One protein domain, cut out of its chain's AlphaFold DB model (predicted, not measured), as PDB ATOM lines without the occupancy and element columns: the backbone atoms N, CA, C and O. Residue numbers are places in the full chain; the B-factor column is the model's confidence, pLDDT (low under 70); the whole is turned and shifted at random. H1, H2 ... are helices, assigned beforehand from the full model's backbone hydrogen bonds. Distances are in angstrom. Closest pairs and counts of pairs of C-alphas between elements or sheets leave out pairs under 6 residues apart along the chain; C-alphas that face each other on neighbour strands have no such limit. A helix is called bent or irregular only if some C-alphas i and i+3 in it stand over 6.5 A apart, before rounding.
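This is residues 561 to 697 of the 697 residues of the protein "Splicing apparatus component" of Metschnikowia aff. pulcherrima (UniProt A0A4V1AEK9). Nearly aligned helices are set side by side from one end of a compact body to the other: the hairpin of H2 and H3 makes the core, the hairpin of H4 and H5 is loosely set beside it, and on the other side come H1 and then the long last helix, H7. H6 packs on H3 near residues 606 to 610, and a long link, residues 659 to 675, runs back from H6 to H7 at the far end. The printed part has 137 residues with seven named helices, H1 to H7 in order along the chain, and no named strand; its class is all helix. The whole is compact, with a radius of gyration of the C-alphas of 15.2 A, and spans 43 by 36 by 25 A.

Begin at H1, residues 562 to 574, and go on to H2, residues 581 to 591: they touch with residues 562 to 566 of H1 alone, and the closest C-alphas, those of Met 562 and Ser 591, are 5.6 A apart. These two form a helical hairpin, opposite ways at a steep tilt of 35.4 degrees, only just past shallow. H3, residues 599 to 611, forms the next hairpin with H2, opposite ways at a shallow tilt of 10 degrees; look at Ser 591 and Leu 601, their closest C-alphas, 5.3 A apart. H1 and H3 are near each other, with 7 pairs of C-alphas within 10 A. Further on, H4, residues 618 to 625, and H5, residues 632 to 642, make a third hairpin at a shallow tilt of 9 degrees, with Leu 621 and Leu 638 closest at 7.0 A between C-alphas. H4 is close to but not clearly touching H2, where the closest C-alphas, those of Lys 585 and Leu 620, are 7.5 A apart; H5 stands likewise to H3, with Glu 602 and Leu 637 closest at 7.9 A between C-alphas. H6, residues 646 to 658, touches residues 606 to 610 of H3 alone, opposite ways at a shallow tilt of 32 degrees, and the closest C-alphas, those of His 610 and Ile 652, are 7.3 A apart. H7, residues 676 to 694, touches H1 the same way at a shallow tilt of 24 degrees; find Thr 564 and Arg 686, their closest C-alphas, 4.4 A apart. Helix packing is mostly aligned, with 4 of 5 touching pairs at a shallow tilt. H7 is apart from H2, H3, H4 and H5. Every O i to N i+4 pair is within hydrogen-bond range in H1, H2, H3, H4 and H5, against 5 of 9 in H6 and 12 of 15 in H7.

Find C-alpha 562 at (149.444, 134.716, 169.797); from there H1 runs 18.5 A to residue 574. H3 also measures 18.5 A, and H6 18.7 A. H6 is irregular, with C-alphas 650 and 653 lying 7.8 A apart. H7 starts at C-alpha 676, (152.816, 146.072, 166.088), and runs 27.0 A to C-alpha 694 at (142.592, 134.065, 187.966); it is irregular, but only just, with C-alphas 677 and 680 6.52 A apart.

The two C-alphas farthest apart, those of Ser 643 and Gln 695, are 43.5 A apart. The printed part has no cut and ends at residue 697, the chain's last. The link from H5 to H6 is tight, and that from H6 to H7, 17 residues, is long. The mean pLDDT of the printed part is 83.9; look for values under 70 at residue 595, residues 628 to 629, residue 668, residues 670 to 674 and residues 695 to 697.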
ATOM      1  N   ALA A 561     146.127 137.102 168.449       88.56
ATOM      2  CA  ALA A 561     145.859 136.109 169.499       88.56
ATOM      3  C   ALA A 561     147.045 135.185 169.835       88.56
ATOM      4  O   ALA A 561     146.843 134.094 170.376       88.56
ATOM      5  N   MET A 562     148.285 135.567 169.515       88.19
ATOM      6  CA  MET A 562     149.444 134.716 169.797       88.19
ATOM      7  C   MET A 562     149.755 134.666 171.298       88.19
ATOM      8  O   MET A 562     149.879 133.577 171.865       88.19
ATOM      9  N   MET A 563     149.837 135.832 171.947       87.75
ATOM     10  CA  MET A 563     150.095 135.970 173.384       87.75
ATOM     11  C   MET A 563     148.907 135.465 174.208       87.75
ATOM     12  O   MET A 563     149.074 134.755 175.207       87.75
ATOM     13  N   THR A 564     147.690 135.793 173.765       89.88
ATOM     14  CA  THR A 564     146.452 135.297 174.374       89.88
ATOM     15  C   THR A 564     146.400 133.764 174.329       89.88
ATOM     16  O   THR A 564     146.111 133.124 175.343       89.88
ATOM     17  N   GLY A 565     146.758 133.157 173.190       90.62
ATOM     18  CA  GLY A 565     146.833 131.704 173.037       90.62
ATOM     19  C   GLY A 565     147.869 131.049 173.954       90.62
ATOM     20  O   GLY A 565     147.564 130.027 174.572       90.62
ATOM     21  N   LEU A 566     149.050 131.659 174.103       90.94
ATOM     22  CA  LEU A 566     150.099 131.166 175.007       90.94
ATOM     23  C   LEU A 566     149.630 131.155 176.461       90.94
ATOM     24  O   LEU A 566     149.754 130.143 177.147       90.94
ATOM     25  N   THR A 567     149.014 132.246 176.901       91.31
ATOM     26  CA  THR A 567     148.482 132.380 178.264       91.31
ATOM     27  C   THR A 567     147.434 131.307 178.563       91.31
ATOM     28  O   THR A 567     147.444 130.680 179.626       91.31
ATOM     29  N   PHE A 568     146.546 131.040 177.601       91.81
ATOM     30  CA  PHE A 568     145.544 129.984 177.729       91.81
ATOM     31  C   PHE A 568     146.172 128.584 177.771       91.81
ATOM     32  O   PHE A 568     145.747 127.730 178.549       91.81
ATOM     33  N   HIS A 569     147.206 128.348 176.963       91.94
ATOM     34  CA  HIS A 569     147.953 127.094 176.959       91.94
ATOM     35  C   HIS A 569     148.677 126.838 178.288       91.94
ATOM     36  O   HIS A 569     148.569 125.747 178.851       91.94
ATOM     37  N   GLU A 570     149.359 127.846 178.833       90.56
ATOM     38  CA  GLU A 570     150.003 127.753 180.145       90.56
ATOM     39  C   GLU A 570     148.998 127.446 181.253       90.56
ATOM     40  O   GLU A 570     149.281 126.636 182.135       90.56
ATOM     41  N   HIS A 571     147.810 128.046 181.198       89.44
ATOM     42  CA  HIS A 571     146.732 127.738 182.127       89.44
ATOM     43  C   HIS A 571     146.292 126.269 182.039       89.44
ATOM     44  O   HIS A 571     146.214 125.599 183.068       89.44
ATOM     45  N   MET A 572     146.066 125.739 180.828       89.44
ATOM     46  CA  MET A 572     145.726 124.321 180.647       89.44
ATOM     47  C   MET A 572     146.806 123.403 181.236       89.44
ATOM     48  O   MET A 572     146.478 122.428 181.911       89.44
ATOM     49  N   LYS A 573     148.088 123.746 181.054       88.94
ATOM     50  CA  LYS A 573     149.208 122.996 181.639       88.94
ATOM     51  C   LYS A 573     149.253 123.063 183.163       88.94
ATOM     52  O   LYS A 573     149.395 122.021 183.800       88.94
ATOM     53  N   ARG A 574     149.132 124.262 183.746       88.62
ATOM     54  CA  ARG A 574     149.164 124.473 185.207       88.62
ATOM     55  C   ARG A 574     148.047 123.709 185.919       88.62
ATOM     56  O   ARG A 574     148.278 123.191 187.002       88.62
ATOM     57  N   ASN A 575     146.885 123.593 185.279       86.44
ATOM     58  CA  ASN A 575     145.709 122.922 185.834       86.44
ATOM     59  C   ASN A 575     145.537 121.469 185.366       86.44
ATOM     60  O   ASN A 575     144.472 120.889 185.559       86.44
ATOM     61  N   HIS A 576     146.561 120.868 184.747       85.44
ATOM     62  CA  HIS A 576     146.544 119.478 184.269       85.44
ATOM     63  C   HIS A 576     145.348 119.130 183.360       85.44
ATOM     64  O   HIS A 576     144.845 118.004 183.361       85.44
ATOM     65  N   ILE A 577     144.900 120.093 182.557       86.25
ATOM     66  CA  ILE A 577     143.796 119.915 181.614       86.25
ATOM     67  C   ILE A 577     144.318 119.169 180.390       86.25
ATOM     68  O   ILE A 577     145.357 119.518 179.832       86.25
ATOM     69  N   SER A 578     143.595 118.136 179.957       84.25
ATOM     70  CA  SER A 578     143.976 117.352 178.779       84.25
ATOM     71  C   SER A 578     143.921 118.211 177.511       84.25
ATOM     72  O   SER A 578     142.860 118.710 177.131       84.25
ATOM     73  N   ILE A 579     145.064 118.374 176.839       85.94
ATOM     74  CA  ILE A 579     145.179 119.157 175.606       85.94
ATOM     75  C   ILE A 579     145.053 118.213 174.412       85.94
ATOM     76  O   ILE A 579     145.910 117.366 174.165       85.94
ATOM     77  N   SER A 580     143.976 118.367 173.642       87.19
ATOM     78  CA  SER A 580     143.761 117.554 172.445       87.19
ATOM     79  C   SER A 580     144.719 117.940 171.310       87.19
ATOM     80  O   SER A 580     145.162 119.087 171.192       87.19
ATOM     81  N   GLN A 581     144.959 117.016 170.376       85.44
ATOM     82  CA  GLN A 581     145.727 117.312 169.159       85.44
ATOM     83  C   GLN A 581     145.110 118.447 168.332       85.44
ATOM     84  O   GLN A 581     145.824 119.193 167.665       85.44
ATOM     85  N   LYS A 582     143.779 118.577 168.344       87.50
ATOM     86  CA  LYS A 582     143.066 119.625 167.607       87.50
ATOM     87  C   LYS A 582     143.298 120.995 168.244       87.50
ATOM     88  O   LYS A 582     143.605 121.945 167.529       87.50
ATOM     89  N   THR A 583     143.255 121.058 169.574       89.38
ATOM     90  CA  THR A 583     143.628 122.233 170.374       89.38
ATOM     91  C   THR A 583     145.055 122.669 170.048       89.38
ATOM     92  O   THR A 583     145.292 123.834 169.742       89.38
ATOM     93  N   MET A 584     145.997 121.724 170.007       90.56
ATOM     94  CA  MET A 584     147.391 122.037 169.698       90.56
ATOM     95  C   MET A 584     147.593 122.492 168.245       90.56
ATOM     96  O   MET A 584     148.303 123.460 167.997       90.56
ATOM     97  N   LYS A 585     146.905 121.880 167.271       90.75
ATOM     98  CA  LYS A 585     146.903 122.367 165.877       90.75
ATOM     99  C   LYS A 585     146.408 123.810 165.778       90.75
ATOM    100  O   LYS A 585     146.984 124.590 165.026       90.75
ATOM    101  N   ASN A 586     145.370 124.168 166.534       90.94
ATOM    102  CA  ASN A 586     144.877 125.542 166.579       90.94
ATOM    103  C   ASN A 586     145.929 126.500 167.160       90.94
ATOM    104  O   ASN A 586     146.131 127.570 166.597       90.94
ATOM    105  N   LEU A 587     146.639 126.111 168.223       91.75
ATOM    106  CA  LEU A 587     147.719 126.916 168.808       91.75
ATOM    107  C   LEU A 587     148.908 127.083 167.847       91.75
ATOM    108  O   LEU A 587     149.396 128.199 167.676       91.75
ATOM    109  N   ILE A 588     149.300 126.021 167.132       90.81
ATOM    110  CA  ILE A 588     150.307 126.102 166.062       90.81
ATOM    111  C   ILE A 588     149.858 127.101 164.994       90.81
ATOM    112  O   ILE A 588     150.603 128.018 164.667       90.81
ATOM    113  N   ILE A 589     148.626 126.992 164.489       89.00
ATOM    114  CA  ILE A 589     148.094 127.960 163.516       89.00
ATOM    115  C   ILE A 589     148.070 129.378 164.107       89.00
ATOM    116  O   ILE A 589     148.394 130.328 163.405       89.00
ATOM    117  N   SER A 590     147.760 129.522 165.397       89.31
ATOM    118  CA  SER A 590     147.795 130.806 166.097       89.31
ATOM    119  C   SER A 590     149.190 131.438 166.073       89.31
ATOM    120  O   SER A 590     149.292 132.638 165.850       89.31
ATOM    121  N   SER A 591     150.254 130.643 166.242       88.19
ATOM    122  CA  SER A 591     151.653 131.109 166.168       88.19
ATOM    123  C   SER A 591     152.135 131.467 164.756       88.19
ATOM    124  O   SER A 591     153.192 132.076 164.610       88.19
ATOM    125  N   LEU A 592     151.360 131.119 163.722       86.00
ATOM    126  CA  LEU A 592     151.600 131.505 162.327       86.00
ATOM    127  C   LEU A 592     150.912 132.831 161.956       86.00
ATOM    128  O   LEU A 592     150.814 133.162 160.775       86.00
ATOM    129  N   HIS A 593     150.394 133.584 162.927       77.62
ATOM    130  CA  HIS A 593     150.018 134.981 162.718       77.62
ATOM    131  C   HIS A 593     151.240 135.859 163.002       77.62
ATOM    132  O   HIS A 593     151.946 135.616 163.968       77.62
ATOM    133  N   GLY A 594     151.527 136.832 162.139       71.19
ATOM    134  CA  GLY A 594     152.795 137.572 162.143       71.19
ATOM    135  C   GLY A 594     153.538 137.412 160.821       71.19
ATOM    136  O   GLY A 594     153.076 136.710 159.915       71.19
ATOM    137  N   VAL A 595     154.661 138.104 160.677       69.06
ATOM    138  CA  VAL A 595     155.438 138.127 159.433       69.06
ATOM    139  C   VAL A 595     156.626 137.186 159.534       69.06
ATOM    140  O   VAL A 595     156.914 136.477 158.569       69.06
ATOM    141  N   HIS A 596     157.264 137.117 160.705       73.38
ATOM    142  CA  HIS A 596     158.474 136.328 160.918       73.38
ATOM    143  C   HIS A 596     158.244 135.006 161.648       73.38
ATOM    144  O   HIS A 596     157.373 134.856 162.510       73.38
ATOM    145  N   TYR A 597     159.094 134.040 161.300       80.25
ATOM    146  CA  TYR A 597     159.281 132.822 162.076       80.25
ATOM    147  C   TYR A 597     159.631 133.163 163.532       80.25
ATOM    148  O   TYR A 597     160.397 134.093 163.787       80.25
ATOM    149  N   ASN A 598     159.044 132.438 164.485       83.38
ATOM    150  CA  ASN A 598     159.119 132.774 165.903       83.38
ATOM    151  C   ASN A 598     159.247 131.526 166.790       83.38
ATOM    152  O   ASN A 598     158.767 130.444 166.454       83.38
ATOM    153  N   ALA A 599     159.839 131.711 167.970       86.62
ATOM    154  CA  ALA A 599     160.083 130.647 168.946       86.62
ATOM    155  C   ALA A 599     158.797 130.042 169.554       86.62
ATOM    156  O   ALA A 599     158.852 128.984 170.184       86.62
ATOM    157  N   LEU A 600     157.640 130.699 169.385       89.12
ATOM    158  CA  LEU A 600     156.345 130.172 169.823       89.12
ATOM    159  C   LEU A 600     155.880 129.020 168.920       89.12
ATOM    160  O   LEU A 600     155.322 128.044 169.420       89.12
ATOM    161  N   LEU A 601     156.149 129.104 167.612       89.75
ATOM    162  CA  LEU A 601     155.887 128.014 166.671       89.75
ATOM    163  C   LEU A 601     156.681 126.759 167.044       89.75
ATOM    164  O   LEU A 601     156.107 125.675 167.121       89.75
ATOM    165  N   GLU A 602     157.978 126.911 167.316       89.94
ATOM    166  CA  GLU A 602     158.850 125.813 167.755       89.94
ATOM    167  C   GLU A 602     158.308 125.150 169.018       89.94
ATOM    168  O   GLU A 602     158.104 123.938 169.049       89.94
ATOM    169  N   TYR A 603     157.982 125.963 170.022       91.44
ATOM    170  CA  TYR A 603     157.428 125.486 171.278       91.44
ATOM    171  C   TYR A 603     156.149 124.656 171.075       91.44
ATOM    172  O   TYR A 603     156.063 123.526 171.552       91.44
ATOM    173  N   TYR A 604     155.163 125.161 170.327       92.06
ATOM    174  CA  TYR A 604     153.919 124.414 170.110       92.06
ATOM    175  C   TYR A 604     154.102 123.151 169.271       92.06
ATOM    176  O   TYR A 604     153.408 122.159 169.500       92.06
ATOM    177  N   VAL A 605     155.015 123.158 168.297       90.69
ATOM    178  CA  VAL A 605     155.304 121.960 167.502       90.69
ATOM    179  C   VAL A 605     156.005 120.902 168.355       90.69
ATOM    180  O   VAL A 605     155.637 119.732 168.267       90.69
ATOM    181  N   TYR A 606     156.948 121.294 169.214       90.69
ATOM    182  CA  TYR A 606     157.576 120.387 170.178       90.69
ATOM    183  C   TYR A 606     156.523 119.705 171.060       90.69
ATOM    184  O   TYR A 606     156.463 118.478 171.133       90.69
ATOM    185  N   GLU A 607     155.621 120.495 171.647       89.56
ATOM    186  CA  GLU A 607     154.523 119.997 172.482       89.56
ATOM    187  C   GLU A 607     153.561 119.084 171.709       89.56
ATOM    188  O   GLU A 607     153.127 118.049 172.217       89.56
ATOM    189  N   TYR A 608     153.253 119.427 170.455       89.56
ATOM    190  CA  TYR A 608     152.424 118.603 169.576       89.56
ATOM    191  C   TYR A 608     153.030 117.221 169.321       89.56
ATOM    192  O   TYR A 608     152.312 116.222 169.380       89.56
ATOM    193  N   LEU A 609     154.331 117.165 169.027       88.56
ATOM    194  CA  LEU A 609     155.037 115.916 168.749       88.56
ATOM    195  C   LEU A 609     155.231 115.083 170.015       88.56
ATOM    196  O   LEU A 609     155.057 113.873 169.970       88.56
ATOM    197  N   HIS A 610     155.541 115.713 171.148       85.81
ATOM    198  CA  HIS A 610     155.719 115.003 172.415       85.81
ATOM    199  C   HIS A 610     154.395 114.418 172.941       85.81
ATOM    200  O   HIS A 610     154.374 113.384 173.611       85.81
ATOM    201  N   ALA A 611     153.265 115.065 172.642       83.12
ATOM    202  CA  ALA A 611     151.943 114.545 172.974       83.12
ATOM    203  C   ALA A 611     151.459 113.448 172.006       83.12
ATOM    204  O   ALA A 611     150.502 112.739 172.326       83.12
ATOM    205  N   ASN A 612     152.066 113.312 170.819       80.19
ATOM    206  CA  ASN A 612     151.570 112.421 169.777       80.19
ATOM    207  C   ASN A 612     152.686 111.773 168.927       80.19
ATOM    208  O   ASN A 612     153.331 112.455 168.133       80.19
ATOM    209  N   PRO A 613     152.818 110.435 168.953       77.00
ATOM    210  CA  PRO A 613     153.803 109.718 168.147       77.00
ATOM    211  C   PRO A 613     153.425 109.563 166.666       77.00
ATOM    212  O   PRO A 613     154.173 108.941 165.910       77.00
ATOM    213  N   GLU A 614     152.267 110.061 166.230       81.62
ATOM    214  CA  GLU A 614     151.848 109.979 164.830       81.62
ATOM    215  C   GLU A 614     152.491 111.047 163.929       81.62
ATOM    216  O   GLU A 614     152.806 112.151 164.383       81.62
ATOM    217  N   PRO A 615     152.654 110.755 162.622       79.50
ATOM    218  CA  PRO A 615     153.153 111.728 161.661       79.50
ATOM    219  C   PRO A 615     152.258 112.971 161.572       79.50
ATOM    220  O   PRO A 615     151.031 112.921 161.707       79.50
ATOM    221  N   VAL A 616     152.888 114.112 161.297       85.06
ATOM    222  CA  VAL A 616     152.205 115.403 161.193       85.06
ATOM    223  C   VAL A 616     151.257 115.405 159.994       85.06
ATOM    224  O   VAL A 616     151.604 114.991 158.890       85.06
ATOM    225  N   SER A 617     150.034 115.906 160.186       84.75
ATOM    226  CA  SER A 617     149.048 115.959 159.104       84.75
ATOM    227  C   SER A 617     149.521 116.845 157.947       84.75
ATOM    228  O   SER A 617     149.957 117.975 158.173       84.75
ATOM    229  N   SER A 618     149.310 116.390 156.709       83.62
ATOM    230  CA  SER A 618     149.676 117.122 155.483       83.62
ATOM    231  C   SER A 618     149.082 118.533 155.396       83.62
ATOM    232  O   SER A 618     149.696 119.430 154.825       83.62
ATOM    233  N   TYR A 619     147.905 118.758 155.990       85.31
ATOM    234  CA  TYR A 619     147.298 120.086 156.102       85.31
ATOM    235  C   TYR A 619     148.167 121.061 156.906       85.31
ATOM    236  O   TYR A 619     148.377 122.194 156.477       85.31
ATOM    237  N   LEU A 620     148.682 120.615 158.055       85.00
ATOM    238  CA  LEU A 620     149.499 121.446 158.938       85.00
ATOM    239  C   LEU A 620     150.851 121.763 158.290       85.00
ATOM    240  O   LEU A 620     151.263 122.917 158.295       85.00
ATOM    241  N   LEU A 621     151.476 120.771 157.645       87.62
ATOM    242  CA  LEU A 621     152.717 120.961 156.884       87.62
ATOM    243  C   LEU A 621     152.547 122.016 155.785       87.62
ATOM    244  O   LEU A 621     153.328 122.958 155.704       87.62
ATOM    245  N   LYS A 622     151.472 121.924 154.989       86.00
ATOM    246  CA  LYS A 622     151.157 122.927 153.957       86.00
ATOM    247  C   LYS A 622     150.935 124.320 154.544       86.00
ATOM    248  O   LYS A 622     151.341 125.302 153.934       86.00
ATOM    249  N   ARG A 623     150.279 124.420 155.704       84.94
ATOM    250  CA  ARG A 623     150.052 125.706 156.381       84.94
ATOM    251  C   ARG A 623     151.356 126.355 156.833       84.94
ATOM    252  O   ARG A 623     151.509 127.550 156.609       84.94
ATOM    253  N   ILE A 624     152.280 125.580 157.399       85.50
ATOM    254  CA  ILE A 624     153.610 126.069 157.788       85.50
ATOM    255  C   ILE A 624     154.413 126.458 156.535       85.50
ATOM    256  O   ILE A 624     154.977 127.542 156.495       85.50
ATOM    257  N   ALA A 625     154.393 125.641 155.476       83.88
ATOM    258  CA  ALA A 625     155.140 125.900 154.238       83.88
ATOM    259  C   ALA A 625     154.759 127.212 153.525       83.88
ATOM    260  O   ALA A 625     155.596 127.811 152.857       83.88
ATOM    261  N   ILE A 626     153.499 127.645 153.636       83.12
ATOM    262  CA  ILE A 626     152.970 128.855 152.975       83.12
ATOM    263  C   ILE A 626     153.150 130.108 153.863       83.12
ATOM    264  O   ILE A 626     152.742 131.208 153.489       83.12
ATOM    265  N   PHE A 627     153.752 129.977 155.048       81.19
ATOM    266  CA  PHE A 627     153.962 131.107 155.949       81.19
ATOM    267  C   PHE A 627     154.911 132.157 155.338       81.19
ATOM    268  O   PHE A 627     155.940 131.817 154.755       81.19
ATOM    269  N   LYS A 628     154.531 133.442 155.449       68.38
ATOM    270  CA  LYS A 628     155.034 134.553 154.616       68.38
ATOM    271  C   LYS A 628     156.561 134.686 154.591       68.38
ATOM    272  O   LYS A 628     157.101 134.910 153.512       68.38
ATOM    273  N   LEU A 629     157.244 134.557 155.733       69.62
ATOM    274  CA  LEU A 629     158.709 134.601 155.813       69.62
ATOM    275  C   LEU A 629     159.247 133.457 156.679       69.62
ATOM    276  O   LEU A 629     159.639 133.639 157.834       69.62
ATOM    277  N   LEU A 630     159.291 132.263 156.091       79.31
ATOM    278  CA  LEU A 630     160.045 131.147 156.651       79.31
ATOM    279  C   LEU A 630     161.554 131.444 156.531       79.31
ATOM    280  O   LEU A 630     162.096 131.481 155.421       79.31
ATOM    281  N   ASN A 631     162.231 131.663 157.658       79.75
ATOM    282  CA  ASN A 631     163.695 131.740 157.703       79.75
ATOM    283  C   ASN A 631     164.314 130.334 157.510       79.75
ATOM    284  O   ASN A 631     163.603 129.335 157.369       79.75
ATOM    285  N   GLU A 632     165.646 130.237 157.472       81.25
ATOM    286  CA  GLU A 632     166.333 128.943 157.314       81.25
ATOM    287  C   GLU A 632     165.992 127.954 158.445       81.25
ATOM    288  O   GLU A 632     165.815 126.765 158.185       81.25
ATOM    289  N   GLU A 633     165.793 128.440 159.672       82.00
ATOM    290  CA  GLU A 633     165.356 127.631 160.821       82.00
ATOM    291  C   GLU A 633     163.957 127.043 160.605       82.00
ATOM    292  O   GLU A 633     163.746 125.849 160.802       82.00
ATOM    293  N   GLY A 634     163.013 127.830 160.091       83.56
ATOM    294  CA  GLY A 634     161.683 127.337 159.757       83.56
ATOM    295  C   GLY A 634     161.682 126.330 158.603       83.56
ATOM    296  O   GLY A 634     160.889 125.387 158.619       83.56
ATOM    297  N   LYS A 635     162.593 126.458 157.624       85.50
ATOM    298  CA  LYS A 635     162.778 125.437 156.568       85.50
ATOM    299  C   LYS A 635     163.348 124.140 157.140       85.50
ATOM    300  O   LYS A 635     162.921 123.053 156.741       85.50
ATOM    301  N   LEU A 636     164.286 124.246 158.083       87.69
ATOM    302  CA  LEU A 636     164.820 123.102 158.823       87.69
ATOM    303  C   LEU A 636     163.717 122.420 159.638       87.69
ATOM    304  O   LEU A 636     163.584 121.198 159.559       87.69
ATOM    305  N   LEU A 637     162.874 123.193 160.330       88.25
ATOM    306  CA  LEU A 637     161.719 122.680 161.066       88.25
ATOM    307  C   LEU A 637     160.758 121.941 160.128       88.25
ATOM    308  O   LEU A 637     160.357 120.819 160.418       88.25
ATOM    309  N   LEU A 638     160.429 122.523 158.972       88.38
ATOM    310  CA  LEU A 638     159.559 121.881 157.986       88.38
ATOM    311  C   LEU A 638     160.138 120.545 157.498       88.38
ATOM    312  O   LEU A 638     159.437 119.536 157.493       88.38
ATOM    313  N   THR A 639     161.430 120.524 157.164       87.81
ATOM    314  CA  THR A 639     162.138 119.312 156.719       87.81
ATOM    315  C   THR A 639     162.139 118.238 157.812       87.81
ATOM    316  O   THR A 639     161.924 117.053 157.540       87.81
ATOM    317  N   TYR A 640     162.334 118.643 159.072       88.19
ATOM    318  CA  TYR A 640     162.236 117.743 160.216       88.19
ATOM    319  C   TYR A 640     160.834 117.130 160.316       88.19
ATOM    320  O   TYR A 640     160.718 115.903 160.367       88.19
ATOM    321  N   LEU A 641     159.779 117.952 160.250       88.94
ATOM    322  CA  LEU A 641     158.384 117.513 160.346       88.94
ATOM    323  C   LEU A 641     157.951 116.611 159.183       88.94
ATOM    324  O   LEU A 641     157.213 115.652 159.404       88.94
ATOM    325  N   GLU A 642     158.416 116.875 157.962       88.75
ATOM    326  CA  GLU A 642     158.167 116.022 156.788       88.75
ATOM    327  C   GLU A 642     158.824 114.645 156.922       88.75
ATOM    328  O   GLU A 642     158.284 113.639 156.460       88.75
ATOM    329  N   SER A 643     159.981 114.590 157.584       85.19
ATOM    330  CA  SER A 643     160.722 113.352 157.828       85.19
ATOM    331  C   SER A 643     160.336 112.646 159.136       85.19
ATOM    332  O   SER A 643     160.929 111.608 159.460       85.19
ATOM    333  N   PHE A 644     159.411 113.214 159.917       85.56
ATOM    334  CA  PHE A 644     159.030 112.700 161.228       85.56
ATOM    335  C   PHE A 644     158.219 111.406 161.092       85.56
ATOM    336  O   PHE A 644     157.233 111.329 160.358       85.56
ATOM    337  N   SER A 645     158.633 110.375 161.827       82.19
ATOM    338  CA  SER A 645     157.971 109.075 161.874       82.19
ATOM    339  C   SER A 645     157.864 108.589 163.315       82.19
ATOM    340  O   SER A 645     158.582 109.058 164.200       82.19
ATOM    341  N   LYS A 646     156.996 107.599 163.544       81.12
ATOM    342  CA  LYS A 646     156.756 107.017 164.871       81.12
ATOM    343  C   LYS A 646     158.041 106.549 165.567       81.12
ATOM    344  O   LYS A 646     158.179 106.705 166.776       81.12
ATOM    345  N   ASP A 647     159.006 106.051 164.797       78.00
ATOM    346  CA  ASP A 647     160.292 105.551 165.302       78.00
ATOM    347  C   ASP A 647     161.224 106.674 165.794       78.00
ATOM    348  O   ASP A 647     162.121 106.436 166.601       78.00
ATOM    349  N   LYS A 648     161.000 107.914 165.341       78.44
ATOM    350  CA  LYS A 648     161.754 109.098 165.774       78.44
ATOM    351  C   LYS A 648     161.193 109.738 167.043       78.44
ATOM    352  O   LYS A 648     161.888 110.543 167.653       78.44
ATOM    353  N   HIS A 649     159.996 109.347 167.491       82.56
ATOM    354  CA  HIS A 649     159.351 109.933 168.669       82.56
ATOM    355  C   HIS A 649     160.215 109.830 169.939       82.56
ATOM    356  O   HIS A 649     160.315 110.781 170.705       82.56
ATOM    357  N   ALA A 650     160.912 108.707 170.140       81.62
ATOM    358  CA  ALA A 650     161.794 108.522 171.298       81.62
ATOM    359  C   ALA A 650     163.030 109.445 171.296       81.62
ATOM    360  O   ALA A 650     163.672 109.605 172.330       81.62
ATOM    361  N   ASN A 651     163.373 110.036 170.148       86.06
ATOM    362  CA  ASN A 651     164.543 110.892 169.978       86.06
ATOM    363  C   ASN A 651     164.184 112.377 169.829       86.06
ATOM    364  O   ASN A 651     165.096 113.162 169.579       86.06
ATOM    365  N   ILE A 652     162.907 112.767 169.995       86.50
ATOM    366  CA  ILE A 652     162.460 114.162 169.820       86.50
ATOM    367  C   ILE A 652     163.369 115.104 170.600       86.50
ATOM    368  O   ILE A 652     163.889 116.040 170.014       86.50
ATOM    369  N   ASP A 653     163.645 114.829 171.876       87.31
ATOM    370  CA  ASP A 653     164.458 115.727 172.697       87.31
ATOM    371  C   ASP A 653     165.867 115.957 172.163       87.31
ATOM    372  O   ASP A 653     166.315 117.103 172.094       87.31
ATOM    373  N   ARG A 654     166.545 114.877 171.775       87.81
ATOM    374  CA  ARG A 654     167.908 114.935 171.246       87.81
ATOM    375  C   ARG A 654     167.934 115.638 169.895       87.81
ATOM    376  O   ARG A 654     168.814 116.455 169.643       87.81
ATOM    377  N   ASP A 655     166.981 115.307 169.031       86.38
ATOM    378  CA  ASP A 655     166.907 115.875 167.692       86.38
ATOM    379  C   ASP A 655     166.587 117.380 167.791       86.38
ATOM    380  O   ASP A 655     167.289 118.191 167.192       86.38
ATOM    381  N   TRP A 656     165.630 117.776 168.633       90.69
ATOM    382  CA  TRP A 656     165.250 119.176 168.861       90.69
ATOM    383  C   TRP A 656     166.411 120.024 169.398       90.69
ATOM    384  O   TRP A 656     166.645 121.126 168.907       90.69
ATOM    385  N   GLU A 657     167.188 119.489 170.348       88.75
ATOM    386  CA  GLU A 657     168.418 120.123 170.846       88.75
ATOM    387  C   GLU A 657     169.494 120.240 169.762       88.75
ATOM    388  O   GLU A 657     170.168 121.264 169.677       88.75
ATOM    389  N   SER A 658     169.641 119.226 168.902       87.31
ATOM    390  CA  SER A 658     170.638 119.235 167.824       87.31
ATOM    391  C   SER A 658     170.364 120.290 166.750       87.31
ATOM    392  O   SER A 658     171.306 120.834 166.176       87.31
ATOM    393  N   TYR A 659     169.089 120.605 166.506       85.06
ATOM    394  CA  TYR A 659     168.674 121.681 165.605       85.06
ATOM    395  C   TYR A 659     168.668 123.060 166.281       85.06
ATOM    396  O   TYR A 659     168.516 124.062 165.588       85.06
ATOM    397  N   GLY A 660     168.851 123.128 167.605       84.62
ATOM    398  CA  GLY A 660     168.828 124.380 168.362       84.62
ATOM    399  C   GLY A 660     167.436 125.001 168.510       84.62
ATOM    400  O   GLY A 660     167.341 126.187 168.814       84.62
ATOM    401  N   PHE A 661     166.366 124.228 168.302       89.31
ATOM    402  CA  PHE A 661     164.995 124.723 168.416       89.31
ATOM    403  C   PHE A 661     164.591 124.949 169.877       89.31
ATOM    404  O   PHE A 661     164.982 124.211 170.789       89.31
ATOM    405  N   ASN A 662     163.741 125.944 170.105       85.94
ATOM    406  CA  ASN A 662     163.241 126.285 171.423       85.94
ATOM    407  C   ASN A 662     162.236 125.238 171.941       85.94
ATOM    408  O   ASN A 662     161.276 124.871 171.259       85.94
ATOM    409  N   LYS A 663     162.445 124.777 173.180       87.06
ATOM    410  CA  LYS A 663     161.538 123.872 173.916       87.06
ATOM    411  C   LYS A 663     160.737 124.580 175.005       87.06
ATOM    412  O   LYS A 663     159.816 124.003 175.575       87.06
ATOM    413  N   VAL A 664     161.123 125.804 175.357       86.62
ATOM    414  CA  VAL A 664     160.589 126.516 176.520       86.62
ATOM    415  C   VAL A 664     159.527 127.508 176.063       86.62
ATOM    416  O   VAL A 664     159.673 128.140 175.022       86.62
ATOM    417  N   ALA A 665     158.459 127.668 176.844       84.38
ATOM    418  CA  ALA A 665     157.456 128.692 176.575       84.38
ATOM    419  C   ALA A 665     158.135 130.080 176.489       84.38
ATOM    420  O   ALA A 665     158.831 130.469 177.434       84.38
ATOM    421  N   PRO A 666     157.995 130.815 175.372       83.44
ATOM    422  CA  PRO A 666     158.639 132.113 175.221       83.44
ATOM    423  C   PRO A 666     157.982 133.143 176.148       83.44
ATOM    424  O   PRO A 666     156.763 133.239 176.208       83.44
ATOM    425  N   THR A 667     158.781 133.948 176.849       71.19
ATOM    426  CA  THR A 667     158.269 134.983 177.769       71.19
ATOM    427  C   THR A 667     157.777 136.238 177.052       71.19
ATOM    428  O   THR A 667     156.952 136.974 177.587       71.19
ATOM    429  N   THR A 668     158.273 136.487 175.841       68.44
ATOM    430  CA  THR A 668     157.879 137.605 174.979       68.44
ATOM    431  C   THR A 668     157.832 137.134 173.535       68.44
ATOM    432  O   THR A 668     158.753 136.451 173.083       68.44
ATOM    433  N   ILE A 669     156.799 137.528 172.795       71.62
ATOM    434  CA  ILE A 669     156.734 137.286 171.353       71.62
ATOM    435  C   ILE A 669     157.470 138.425 170.637       71.62
ATOM    436  O   ILE A 669     157.230 139.590 170.963       71.62
ATOM    437  N   PRO A 670     158.388 138.122 169.701       65.12
ATOM    438  CA  PRO A 670     159.102 139.155 168.962       65.12
ATOM    439  C   PRO A 670     158.116 140.026 168.175       65.12
ATOM    440  O   PRO A 670     157.287 139.525 167.419       65.12
ATOM    441  N   LEU A 671     158.214 141.339 168.384       64.06
ATOM    442  CA  LEU A 671     157.405 142.348 167.711       64.06
ATOM    443  C   LEU A 671     158.001 142.660 166.341       64.06
ATOM    444  O   LEU A 671     159.111 143.185 166.263       64.06
ATOM    445  N   ASP A 672     157.259 142.368 165.278       67.88
ATOM    446  CA  ASP A 672     157.564 142.860 163.935       67.88
ATOM    447  C   ASP A 672     156.715 144.105 163.594       67.88
ATOM    448  O   ASP A 672     155.703 144.378 164.249       67.88
ATOM    449  N   GLU A 673     157.157 144.916 162.624       66.38
ATOM    450  CA  GLU A 673     156.516 146.206 162.304       66.38
ATOM    451  C   GLU A 673     155.049 146.054 161.853       66.38
ATOM    452  O   GLU A 673     154.226 146.920 162.156       66.38
ATOM    453  N   GLU A 674     154.681 144.949 161.189       66.62
ATOM    454  CA  GLU A 674     153.290 144.687 160.775       66.62
ATOM    455  C   GLU A 674     152.422 144.168 161.940       66.62
ATOM    456  O   GLU A 674     151.236 144.497 162.033       66.62
ATOM    457  N   TYR A 675     152.989 143.383 162.860       73.31
ATOM    458  CA  TYR A 675     152.307 142.850 164.040       73.31
ATOM    459  C   TYR A 675     152.149 143.891 165.146       73.31
ATOM    460  O   TYR A 675     151.261 143.755 165.988       73.31
ATOM    461  N   ALA A 676     152.932 144.972 165.131       74.62
ATOM    462  CA  ALA A 676     152.816 146.072 166.088       74.62
ATOM    463  C   ALA A 676     151.378 146.623 166.197       74.62
ATOM    464  O   ALA A 676     150.926 146.965 167.292       74.62
ATOM    465  N   HIS A 677     150.620 146.638 165.090       73.69
ATOM    466  CA  HIS A 677     149.211 147.046 165.085       73.69
ATOM    467  C   HIS A 677     148.294 146.066 165.842       73.69
ATOM    468  O   HIS A 677     147.332 146.482 166.490       73.69
ATOM    469  N   TYR A 678     148.597 144.768 165.790       82.12
ATOM    470  CA  TYR A 678     147.833 143.711 166.456       82.12
ATOM    471  C   TYR A 678     148.274 143.471 167.900       82.12
ATOM    472  O   TYR A 678     147.451 143.085 168.726       82.12
ATOM    473  N   HIS A 679     149.529 143.755 168.236       83.44
ATOM    474  CA  HIS A 679     150.078 143.512 169.565       83.44
ATOM    475  C   HIS A 679     149.307 144.232 170.675       83.44
ATOM    476  O   HIS A 679     149.013 143.638 171.705       83.44
ATOM    477  N   ALA A 680     148.911 145.493 170.465       84.81
ATOM    478  CA  ALA A 680     148.121 146.227 171.458       84.81
ATOM    479  C   ALA A 680     146.746 145.579 171.721       84.81
ATOM    480  O   ALA A 680     146.219 145.656 172.832       84.81
ATOM    481  N   ILE A 681     146.164 144.941 170.700       86.25
ATOM    482  CA  ILE A 681     144.903 144.200 170.803       86.25
ATOM    483  C   ILE A 681     145.135 142.884 171.553       86.25
ATOM    484  O   ILE A 681     144.397 142.601 172.496       86.25
ATOM    485  N   ASP A 682     146.173 142.131 171.182       88.75
ATOM    486  CA  ASP A 682     146.523 140.848 171.805       88.75
ATOM    487  C   ASP A 682     146.895 141.024 173.287       88.75
ATOM    488  O   ASP A 682     146.387 140.308 174.137       88.75
ATOM    489  N   GLU A 683     147.674 142.047 173.646       89.00
ATOM    490  CA  GLU A 683     148.016 142.357 175.043       89.00
ATOM    491  C   GLU A 683     146.795 142.729 175.892       89.00
ATOM    492  O   GLU A 683     146.651 142.296 177.039       89.00
ATOM    493  N   ARG A 684     145.871 143.515 175.329       89.81
ATOM    494  CA  ARG A 684     144.610 143.848 176.002       89.81
ATOM    495  C   ARG A 684     143.782 142.588 176.260       89.81
ATOM    496  O   ARG A 684     143.228 142.442 177.355       89.81
ATOM    497  N   ASP A 685     143.674 141.718 175.261       91.12
ATOM    498  CA  ASP A 685     142.874 140.496 175.323       91.12
ATOM    499  C   ASP A 685     143.525 139.458 176.251       91.12
ATOM    500  O   ASP A 685     142.830 138.888 177.094       91.12
ATOM    501  N   ARG A 686     144.857 139.326 176.222       91.75
ATOM    502  CA  ARG A 686     145.662 138.565 177.185       91.75
ATOM    503  C   ARG A 686     145.390 139.014 178.613       91.75
ATOM    504  O   ARG A 686     144.991 138.204 179.442       91.75
ATOM    505  N   ALA A 687     145.546 140.304 178.907       90.75
ATOM    506  CA  ALA A 687     145.350 140.833 180.255       90.75
ATOM    507  C   ALA A 687     143.897 140.687 180.743       90.75
ATOM    508  O   ALA A 687     143.631 140.662 181.948       90.75
ATOM    509  N   ALA A 688     142.921 140.665 179.832       90.31
ATOM    510  CA  ALA A 688     141.538 140.347 180.167       90.31
ATOM    511  C   ALA A 688     141.369 138.852 180.468       90.31
ATOM    512  O   ALA A 688     140.768 138.515 181.485       90.31
ATOM    513  N   LEU A 689     141.947 137.979 179.640       91.38
ATOM    514  CA  LEU A 689     141.934 136.536 179.840       91.38
ATOM    515  C   LEU A 689     142.604 136.139 181.161       91.38
ATOM    516  O   LEU A 689     142.008 135.392 181.923       91.38
ATOM    517  N   GLU A 690     143.772 136.687 181.500       90.56
ATOM    518  CA  GLU A 690     144.450 136.415 182.778       90.56
ATOM    519  C   GLU A 690     143.559 136.699 183.985       90.56
ATOM    520  O   GLU A 690     143.509 135.905 184.921       90.56
ATOM    521  N   ARG A 691     142.805 137.802 183.947       88.88
ATOM    522  CA  ARG A 691     141.852 138.145 185.010       88.88
ATOM    523  C   ARG A 691     140.703 137.149 185.104       88.88
ATOM    524  O   ARG A 691     140.308 136.817 186.212       88.88
ATOM    525  N   ILE A 692     140.192 136.670 183.971       87.94
ATOM    526  CA  ILE A 692     139.144 135.636 183.932       87.94
ATOM    527  C   ILE A 692     139.684 134.328 184.515       87.94
ATOM    528  O   ILE A 692     139.049 133.719 185.371       87.94
ATOM    529  N   LEU A 693     140.881 133.920 184.091       85.38
ATOM    530  CA  LEU A 693     141.516 132.676 184.523       85.38
ATOM    531  C   LEU A 693     141.926 132.709 186.005       85.38
ATOM    532  O   LEU A 693     141.941 131.663 186.646       85.38
ATOM    533  N   ALA A 694     142.237 133.886 186.557       80.38
ATOM    534  CA  ALA A 694     142.592 134.065 187.966       80.38
ATOM    535  C   ALA A 694     141.386 134.016 188.922       80.38
ATOM    536  O   ALA A 694     141.575 133.762 190.106       80.38
ATOM    537  N   GLN A 695     140.159 134.240 188.434       66.94
ATOM    538  CA  GLN A 695     138.927 134.188 189.242       66.94
ATOM    539  C   GLN A 695     138.490 132.758 189.616       66.94
ATOM    540  O   GLN A 695     137.523 132.599 190.354       66.94
ATOM    541  N   GLY A 696     139.164 131.729 189.093       52.81
ATOM    542  CA  GLY A 696     138.882 130.319 189.379       52.81
ATOM    543  C   GLY A 696     139.800 129.663 190.414       52.81
ATOM    544  O   GLY A 696     139.744 128.443 190.523       52.81
ATOM    545  N   ASN A 697     140.644 130.434 191.112       41.09
ATOM    546  CA  ASN A 697     141.559 129.940 192.151       41.09
ATOM    547  C   ASN A 697     141.118 130.340 193.558       41.09
ATOM    548  O   ASN A 697     140.770 131.530 193.741       41.09
TER     549      ASN A 697